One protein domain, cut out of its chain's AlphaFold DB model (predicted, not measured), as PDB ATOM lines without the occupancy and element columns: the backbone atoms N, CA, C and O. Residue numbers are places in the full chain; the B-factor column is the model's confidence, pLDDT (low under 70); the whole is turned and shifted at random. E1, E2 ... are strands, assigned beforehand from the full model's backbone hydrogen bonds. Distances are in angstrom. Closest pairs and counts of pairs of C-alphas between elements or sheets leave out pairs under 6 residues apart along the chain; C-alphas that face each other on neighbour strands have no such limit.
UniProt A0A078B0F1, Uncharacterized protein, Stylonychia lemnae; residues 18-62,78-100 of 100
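AT A GLANCE: This is residues 18 to 62 and 78 to 100 of the 100 residues of an uncharacterized protein of Stylonychia lemnae (UniProt A0A078B0F1). With little regular structure, the model shows two small lobes in a row along a rod, the hairpin E1 and E2 in one and the hairpin E3 and E4 in the other. Residues 18 to 44, with no named element, sweep in a wide loop from the first lobe toward the second and back. The printed part has 68 residues, 18 of them in four named strands, E1 to E4 in chain order, with no named helix: all strand, two antiparallel sheets, loose, radius of gyration of the C-alphas 15.1 A, spans 49 by 24 by 17 A.

IN THESE COORDINATES: Find C-alpha 45 at (163.850, 154.569, 194.324); from there E1, residues 45 to 49, runs 12.7 A. E2, residues 55 to 59, runs 12.8 A. E3 is residues 88 to 91, and E4, residues 94 to 97, ends at C-alpha 97 (140.266, 145.461, 176.043).

HOW THE PARTS SIT: E1 and E2 are antiparallel at 143 degrees; look for N 46 and O 58, 2.9 A apart, within hydrogen-bond range. E3 and E4 are antiparallel at 142 degrees, with N 89 and O 96 at 2.8 A, within that range. E1 and E2 are each apart from E3 and E4.

THE WHOLE: The C-alphas of Gly 51 and His 100, the two farthest apart, are 49.9 A apart. Residues 63 to 77 are not printed; C-alphas 62 and 78 stand 21.9 A apart across this cut, in the link E2 to E3. Both other links are tight. Confidence is under 70 in 21 residues, among them 78 to 86.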
ATOM      1  N   LYS A  18     167.888 163.860 195.619       67.94
ATOM      2  CA  LYS A  18     166.558 163.354 195.293       67.94
ATOM      3  C   LYS A  18     165.750 163.302 196.591       67.94
ATOM      4  O   LYS A  18     166.145 162.636 197.544       67.94
ATOM      5  N   ILE A  19     164.638 164.031 196.641       71.38
ATOM      6  CA  ILE A  19     163.675 163.914 197.736       71.38
ATOM      7  C   ILE A  19     162.859 162.653 197.463       71.38
ATOM      8  O   ILE A  19     162.164 162.571 196.450       71.38
ATOM      9  N   PHE A  20     162.972 161.664 198.345       76.94
ATOM     10  CA  PHE A  20     162.228 160.417 198.209       76.94
ATOM     11  C   PHE A  20     160.792 160.605 198.692       76.94
ATOM     12  O   PHE A  20     160.560 161.014 199.829       76.94
ATOM     13  N   ALA A  21     159.833 160.277 197.830       78.19
ATOM     14  CA  ALA A  21     158.410 160.275 198.153       78.19
ATOM     15  C   ALA A  21     157.824 158.889 197.847       78.19
ATOM     16  O   ALA A  21     158.156 158.344 196.789       78.19
ATOM     17  N   PRO A  22     156.960 158.324 198.714       81.88
ATOM     18  CA  PRO A  22     156.351 157.016 198.488       81.88
ATOM     19  C   PRO A  22     155.707 156.889 197.111       81.88
ATOM     20  O   PRO A  22     155.000 157.791 196.659       81.88
ATOM     21  N   TYR A  23     155.931 155.752 196.454       84.50
ATOM     22  CA  TYR A  23     155.277 155.425 195.193       84.50
ATOM     23  C   TYR A  23     154.293 154.270 195.400       84.50
ATOM     24  O   TYR A  23     154.689 153.111 195.523       84.50
ATOM     25  N   CYS A  24     153.001 154.596 195.419       81.75
ATOM     26  CA  CYS A  24     151.926 153.651 195.747       81.75
ATOM     27  C   CYS A  24     151.193 153.075 194.540       81.75
ATOM     28  O   CYS A  24     150.262 152.285 194.681       81.75
ATOM     29  N   ARG A  25     151.616 153.469 193.339       77.44
ATOM     30  CA  ARG A  25     151.065 152.942 192.099       77.44
ATOM     31  C   ARG A  25     151.733 151.619 191.715       77.44
ATOM     32  O   ARG A  25     152.793 151.267 192.244       77.44
ATOM     33  N   PRO A  26     151.130 150.876 190.781       73.88
ATOM     34  CA  PRO A  26     151.653 149.587 190.363       73.88
ATOM     35  C   PRO A  26     153.014 149.712 189.675       73.88
ATOM     36  O   PRO A  26     153.276 150.674 188.949       73.88
ATOM     37  N   ARG A  27     153.880 148.718 189.888       75.50
ATOM     38  CA  ARG A  27     155.254 148.701 189.367       75.50
ATOM     39  C   ARG A  27     155.452 147.609 188.332       75.50
ATOM     40  O   ARG A  27     154.836 146.546 188.412       75.50
ATOM     41  N   THR A  28     156.364 147.846 187.398       76.44
ATOM     42  CA  THR A  28     156.917 146.777 186.565       76.44
ATOM     43  C   THR A  28     158.014 146.054 187.352       76.44
ATOM     44  O   THR A  28     158.849 146.685 187.996       76.44
ATOM     45  N   LEU A  29     158.013 144.718 187.331       74.12
ATOM     46  CA  LEU A  29     158.993 143.881 188.046       74.12
ATOM     47  C   LEU A  29     160.308 143.722 187.259       74.12
ATOM     48  O   LEU A  29     160.878 142.637 187.181       74.12
ATOM     49  N   GLU A  30     160.784 144.798 186.640       79.31
ATOM     50  CA  GLU A  30     161.968 144.778 185.783       79.31
ATOM     51  C   GLU A  30     163.199 145.304 186.530       79.31
ATOM     52  O   GLU A  30     163.167 146.373 187.149       79.31
ATOM     53  N   LEU A  31     164.317 144.572 186.441       82.56
ATOM     54  CA  LEU A  31     165.604 145.060 186.932       82.56
ATOM     55  C   LEU A  31     166.058 146.229 186.050       82.56
ATOM     56  O   LEU A  31     166.299 146.057 184.856       82.56
ATOM     57  N   ARG A  32     166.211 147.413 186.647       88.00
ATOM     58  CA  ARG A  32     166.622 148.627 185.931       88.00
ATOM     59  C   ARG A  32     167.990 149.086 186.390       88.00
ATOM     60  O   ARG A  32     168.222 149.273 187.583       88.00
ATOM     61  N   TYR A  33     168.887 149.270 185.429       91.38
ATOM     62  CA  TYR A  33     170.224 149.801 185.663       91.38
ATOM     63  C   TYR A  33     170.192 151.320 185.782       91.38
ATOM     64  O   TYR A  33     169.404 151.988 185.119       91.38
ATOM     65  N   CYS A  34     171.092 151.866 186.591       90.69
ATOM     66  CA  CYS A  34     171.182 153.300 186.829       90.69
ATOM     67  C   CYS A  34     172.644 153.741 186.951       90.69
ATOM     68  O   CYS A  34     173.546 152.940 187.197       90.69
ATOM     69  N   ARG A  35     172.897 155.038 186.784       89.56
ATOM     70  CA  ARG A  35     174.168 155.697 187.125       89.56
ATOM     71  C   ARG A  35     173.982 156.674 188.285       89.56
ATOM     72  O   ARG A  35     174.895 156.810 189.105       89.56
ATOM     73  N   ARG A  36     172.819 157.330 188.342       86.81
ATOM     74  CA  ARG A  36     172.392 158.336 189.327       86.81
ATOM     75  C   ARG A  36     170.949 158.071 189.774       86.81
ATOM     76  O   ARG A  36     170.194 157.425 189.057       86.81
ATOM     77  N   ASP A  37     170.543 158.615 190.922       84.88
ATOM     78  CA  ASP A  37     169.195 158.409 191.493       84.88
ATOM     79  C   ASP A  37     168.055 158.896 190.587       84.88
ATOM     80  O   ASP A  37     166.945 158.357 190.615       84.88
ATOM     81  N   ASN A  38     168.340 159.898 189.753       83.62
ATOM     82  CA  ASN A  38     167.394 160.449 188.783       83.62
ATOM     83  C   ASN A  38     167.142 159.515 187.590       83.62
ATOM     84  O   ASN A  38     166.193 159.741 186.848       83.62
ATOM     85  N   ASP A  39     167.961 158.476 187.406       85.88
ATOM     86  CA  ASP A  39     167.735 157.472 186.363       85.88
ATOM     87  C   ASP A  39     166.627 156.477 186.772       85.88
ATOM     88  O   ASP A  39     166.115 155.733 185.937       85.88
ATOM     89  N   CYS A  40     166.244 156.458 188.054       87.38
ATOM     90  CA  CYS A  40     165.183 155.599 188.568       87.38
ATOM     91  C   CYS A  40     163.807 156.247 188.406       87.38
ATOM     92  O   CYS A  40     163.597 157.396 188.797       87.38
ATOM     93  N   GLN A  41     162.866 155.484 187.848       87.06
ATOM     94  CA  GLN A  41     161.545 155.965 187.433       87.06
ATOM     95  C   GLN A  41     160.636 156.323 188.607       87.06
ATOM     96  O   GLN A  41     159.805 157.219 188.474       87.06
ATOM     97  N   TYR A  42     160.731 155.582 189.715       87.62
ATOM     98  CA  TYR A  42     159.827 155.773 190.841       87.62
ATOM     99  C   TYR A  42     160.430 156.747 191.855       87.62
ATOM    100  O   TYR A  42     161.652 156.859 192.033       87.62
ATOM    101  N   SER A  43     159.545 157.508 192.494       85.88
ATOM    102  CA  SER A  43     159.905 158.561 193.442       85.88
ATOM    103  C   SER A  43     160.520 158.016 194.732       85.88
ATOM    104  O   SER A  43     161.237 158.744 195.410       85.88
ATOM    105  N   ASP A  44     160.296 156.738 195.038       88.88
ATOM    106  CA  ASP A  44     160.847 156.042 196.199       88.88
ATOM    107  C   ASP A  44     161.994 155.089 195.844       88.88
ATOM    108  O   ASP A  44     162.251 154.118 196.552       88.88
ATOM    109  N   GLU A  45     162.692 155.352 194.741       90.69
ATOM    110  CA  GLU A  45     163.850 154.569 194.324       90.69
ATOM    111  C   GLU A  45     165.132 155.376 194.301       90.69
ATOM    112  O   GLU A  45     165.141 156.553 193.932       90.69
ATOM    113  N   TYR A  46     166.233 154.701 194.600       90.88
ATOM    114  CA  TYR A  46     167.583 155.241 194.545       90.88
ATOM    115  C   TYR A  46     168.510 154.307 193.771       90.88
ATOM    116  O   TYR A  46     168.244 153.113 193.605       90.88
ATOM    117  N   CYS A  47     169.606 154.865 193.267       91.62
ATOM    118  CA  CYS A  47     170.575 154.123 192.489       91.62
ATOM    119  C   CYS A  47     171.590 153.440 193.409       91.62
ATOM    120  O   CYS A  47     172.548 154.053 193.882       91.62
ATOM    121  N   SER A  48     171.387 152.145 193.640       91.06
ATOM    122  CA  SER A  48     172.185 151.337 194.559       91.06
ATOM    123  C   SER A  48     173.198 150.482 193.805       91.06
ATOM    124  O   SER A  48     172.883 149.878 192.781       91.06
ATOM    125  N   GLY A  49     174.439 150.437 194.288       85.38
ATOM    126  CA  GLY A  49     175.492 149.593 193.731       85.38
ATOM    127  C   GLY A  49     175.710 148.348 194.574       85.38
ATOM    128  O   GLY A  49     175.891 148.451 195.783       85.38
ATOM    129  N   SER A  50     175.784 147.184 193.931       66.75
ATOM    130  CA  SER A  50     176.468 146.039 194.536       66.75
ATOM    131  C   SER A  50     177.964 146.161 194.219       66.75
ATOM    132  O   SER A  50     178.322 146.715 193.177       66.75
ATOM    133  N   GLY A  51     178.855 145.679 195.091       63.25
ATOM    134  CA  GLY A  51     180.320 145.867 195.004       63.25
ATOM    135  C   GLY A  51     181.006 145.405 193.701       63.25
ATOM    136  O   GLY A  51     182.208 145.575 193.547       63.25
ATOM    137  N   SER A  52     180.251 144.861 192.743       67.56
ATOM    138  CA  SER A  52     180.653 144.432 191.399       67.56
ATOM    139  C   SER A  52     180.640 145.541 190.329       67.56
ATOM    140  O   SER A  52     180.797 145.256 189.142       67.56
ATOM    141  N   GLY A  53     180.420 146.805 190.707       77.44
ATOM    142  CA  GLY A  53     180.474 147.961 189.797       77.44
ATOM    143  C   GLY A  53     179.209 148.198 188.960       77.44
ATOM    144  O   GLY A  53     179.102 149.224 188.287       77.44
ATOM    145  N   ARG A  54     178.214 147.303 189.029       85.69
ATOM    146  CA  ARG A  54     176.884 147.509 188.434       85.69
ATOM    147  C   ARG A  54     175.936 148.107 189.471       85.69
ATOM    148  O   ARG A  54     175.834 147.593 190.585       85.69
ATOM    149  N   LYS A  55     175.223 149.168 189.084       92.88
ATOM    150  CA  LYS A  55     174.187 149.797 189.908       92.88
ATOM    151  C   LYS A  55     172.797 149.555 189.330       92.88
ATOM    152  O   LYS A  55     172.629 149.532 188.108       92.88
ATOM    153  N   TYR A  56     171.821 149.386 190.208       92.25
ATOM    154  CA  TYR A  56     170.420 149.162 189.880       92.25
ATOM    155  C   TYR A  56     169.513 150.025 190.756       92.25
ATOM    156  O   TYR A  56     169.887 150.441 191.853       92.25
ATOM    157  N   CYS A  57     168.313 150.297 190.255       90.94
ATOM    158  CA  CYS A  57     167.288 150.989 191.019       90.94
ATOM    159  C   CYS A  57     166.787 150.084 192.139       90.94
ATOM    160  O   CYS A  57     166.329 148.968 191.893       90.94
ATOM    161  N   GLN A  58     166.909 150.574 193.366       90.81
ATOM    162  CA  GLN A  58     166.464 149.899 194.571       90.81
ATOM    163  C   GLN A  58     165.425 150.769 195.273       90.81
ATOM    164  O   GLN A  58     165.560 151.989 195.324       90.81
ATOM    165  N   GLN A  59     164.385 150.130 195.799       89.75
ATOM    166  CA  GLN A  59     163.339 150.809 196.550       89.75
ATOM    167  C   GLN A  59     163.827 151.186 197.953       89.75
ATOM    168  O   GLN A  59     164.567 150.431 198.589       89.75
ATOM    169  N   VAL A  60     163.378 152.337 198.447       88.12
ATOM    170  CA  VAL A  60     163.517 152.732 199.850       88.12
ATOM    171  C   VAL A  60     162.806 151.715 200.745       88.12
ATOM    172  O   VAL A  60     161.663 151.335 200.502       88.12
ATOM    173  N   ASN A  61     163.491 151.281 201.800       88.44
ATOM    174  CA  ASN A  61     162.901 150.390 202.787       88.44
ATOM    175  C   ASN A  61     162.066 151.200 203.788       88.44
ATOM    176  O   ASN A  61     162.613 152.000 204.548       88.44
ATOM    177  N   TYR A  62     160.751 150.995 203.785       81.06
ATOM    178  CA  TYR A  62     159.837 151.631 204.726       81.06
ATOM    179  C   TYR A  62     159.559 150.704 205.913       81.06
ATOM    180  O   TYR A  62     159.202 149.545 205.728       81.06
ATOM    181  N   LEU A  78     149.286 153.933 185.256       52.28
ATOM    182  CA  LEU A  78     150.103 152.732 185.094       52.28
ATOM    183  C   LEU A  78     149.375 151.524 185.704       52.28
ATOM    184  O   LEU A  78     149.286 151.420 186.918       52.28
ATOM    185  N   CYS A  79     148.838 150.609 184.895       57.72
ATOM    186  CA  CYS A  79     148.403 149.300 185.390       57.72
ATOM    187  C   CYS A  79     149.608 148.401 185.713       57.72
ATOM    188  O   CYS A  79     150.645 148.484 185.053       57.72
ATOM    189  N   ALA A  80     149.440 147.484 186.670       53.53
ATOM    190  CA  ALA A  80     150.154 146.204 186.694       53.53
ATOM    191  C   ALA A  80     149.182 145.086 186.299       53.53
ATOM    192  O   ALA A  80     147.964 145.278 186.320       53.53
ATOM    193  N   ALA A  81     149.713 143.915 185.935       42.81
ATOM    194  CA  ALA A  81     148.950 142.776 185.415       42.81
ATOM    195  C   ALA A  81     147.733 142.353 186.271       42.81
ATOM    196  O   ALA A  81     146.808 141.749 185.740       42.81
ATOM    197  N   THR A  82     147.715 142.695 187.560       48.34
ATOM    198  CA  THR A  82     146.684 142.333 188.546       48.34
ATOM    199  C   THR A  82     145.583 143.376 188.765       48.34
ATOM    200  O   THR A  82     144.642 143.088 189.493       48.34
ATOM    201  N   LEU A  83     145.668 144.569 188.162       57.31
ATOM    202  CA  LEU A  83     144.751 145.692 188.458       57.31
ATOM    203  C   LEU A  83     143.859 146.112 187.292       57.31
ATOM    204  O   LEU A  83     143.062 147.040 187.407       57.31
ATOM    205  N   CYS A  84     143.991 145.449 186.151       62.28
ATOM    206  CA  CYS A  84     143.136 145.737 185.017       62.28
ATOM    207  C   CYS A  84     141.726 145.149 185.235       62.28
ATOM    208  O   CYS A  84     141.629 143.994 185.653       62.28
ATOM    209  N   PRO A  85     140.640 145.900 184.942       65.62
ATOM    210  CA  PRO A  85     139.265 145.403 185.026       65.62
ATOM    211  C   PRO A  85     139.065 144.070 184.288       65.62
ATOM    212  O   PRO A  85     139.774 143.781 183.317       65.62
ATOM    213  N   GLU A  86     138.070 143.272 184.689       65.44
ATOM    214  CA  GLU A  86     137.763 142.007 184.013       65.44
ATOM    215  C   GLU A  86     137.636 142.190 182.487       65.44
ATOM    216  O   GLU A  86     137.094 143.180 181.994       65.44
ATOM    217  N   ARG A  87     138.160 141.220 181.720       72.12
ATOM    218  CA  ARG A  87     138.256 141.242 180.240       72.12
ATOM    219  C   ARG A  87     139.204 142.296 179.646       72.12
ATOM    220  O   ARG A  87     139.171 142.548 178.437       72.12
ATOM    221  N   THR A  88     140.100 142.867 180.446       75.12
ATOM    222  CA  THR A  88     141.198 143.715 179.958       75.12
ATOM    223  C   THR A  88     142.571 143.095 180.255       75.12
ATOM    224  O   THR A  88     142.678 142.085 180.951       75.12
ATOM    225  N   TYR A  89     143.635 143.612 179.642       74.25
ATOM    226  CA  TYR A  89     145.016 143.196 179.903       74.25
ATOM    227  C   TYR A  89     145.930 144.412 180.016       74.25
ATOM    228  O   TYR A  89     145.698 145.428 179.361       74.25
ATOM    229  N   CYS A  90     146.973 144.306 180.836       68.44
ATOM    230  CA  CYS A  90     147.941 145.378 181.010       68.44
ATOM    231  C   CYS A  90     149.044 145.306 179.943       68.44
ATOM    232  O   CYS A  90     149.652 144.254 179.752       68.44
ATOM    233  N   ARG A  91     149.334 146.423 179.269       67.56
ATOM    234  CA  ARG A  91     150.472 146.571 178.347       67.56
ATOM    235  C   ARG A  91     151.046 147.977 178.488       67.56
ATOM    236  O   ARG A  91     150.299 148.944 178.465       67.56
ATOM    237  N   ASN A  92     152.359 148.122 178.660       61.62
ATOM    238  CA  ASN A  92     153.017 149.431 178.832       61.62
ATOM    239  C   ASN A  92     152.355 150.326 179.908       61.62
ATOM    240  O   ASN A  92     152.218 151.532 179.715       61.62
ATOM    241  N   GLY A  93     151.863 149.729 180.999       60.75
ATOM    242  CA  GLY A  93     151.145 150.454 182.047       60.75
ATOM    243  C   GLY A  93     149.743 150.946 181.654       60.75
ATOM    244  O   GLY A  93     149.167 151.775 182.341       60.75
ATOM    245  N   LYS A  94     149.128 150.450 180.581       63.00
ATOM    246  CA  LYS A  94     147.733 150.778 180.236       63.00
ATOM    247  C   LYS A  94     146.888 149.519 180.104       63.00
ATOM    248  O   LYS A  94     147.373 148.497 179.616       63.00
ATOM    249  N   CYS A  95     145.633 149.584 180.543       68.25
ATOM    250  CA  CYS A  95     144.688 148.489 180.352       68.25
ATOM    251  C   CYS A  95     144.070 148.571 178.953       68.25
ATOM    252  O   CYS A  95     143.543 149.608 178.555       68.25
ATOM    253  N   TYR A  96     144.114 147.465 178.216       73.50
ATOM    254  CA  TYR A  96     143.532 147.311 176.884       73.50
ATOM    255  C   TYR A  96     142.419 146.265 176.927       73.50
ATOM    256  O   TYR A  96     142.547 145.251 177.612       73.50
ATOM    257  N   ARG A  97     141.327 146.473 176.183       78.75
ATOM    258  CA  ARG A  97     140.266 145.461 176.043       78.75
ATOM    259  C   ARG A  97     140.767 144.259 175.240       78.75
ATOM    260  O   ARG A  97     141.468 144.428 174.243       78.75
ATOM    261  N   ARG A  98     140.381 143.046 175.652       74.12
ATOM    262  CA  ARG A  98     140.505 141.853 174.803       74.12
ATOM    263  C   ARG A  98     139.358 141.875 173.791       74.12
ATOM    264  O   ARG A  98     138.199 141.799 174.191       74.12
ATOM    265  N   HIS A  99     139.668 142.025 172.507       66.69
ATOM    266  CA  HIS A  99     138.702 141.776 171.439       66.69
ATOM    267  C   HIS A  99     138.697 140.267 171.162       66.69
ATOM    268  O   HIS A  99     139.762 139.702 170.907       66.69
ATOM    269  N   HIS A 100     137.532 139.639 171.324       53.09
ATOM    270  CA  HIS A 100     137.260 138.277 170.863       53.09
ATOM    271  C   HIS A 100     136.924 138.297 169.376       53.09
ATOM    272  O   HIS A 100     136.248 139.268 168.962       53.09
TER     273      HIS A 100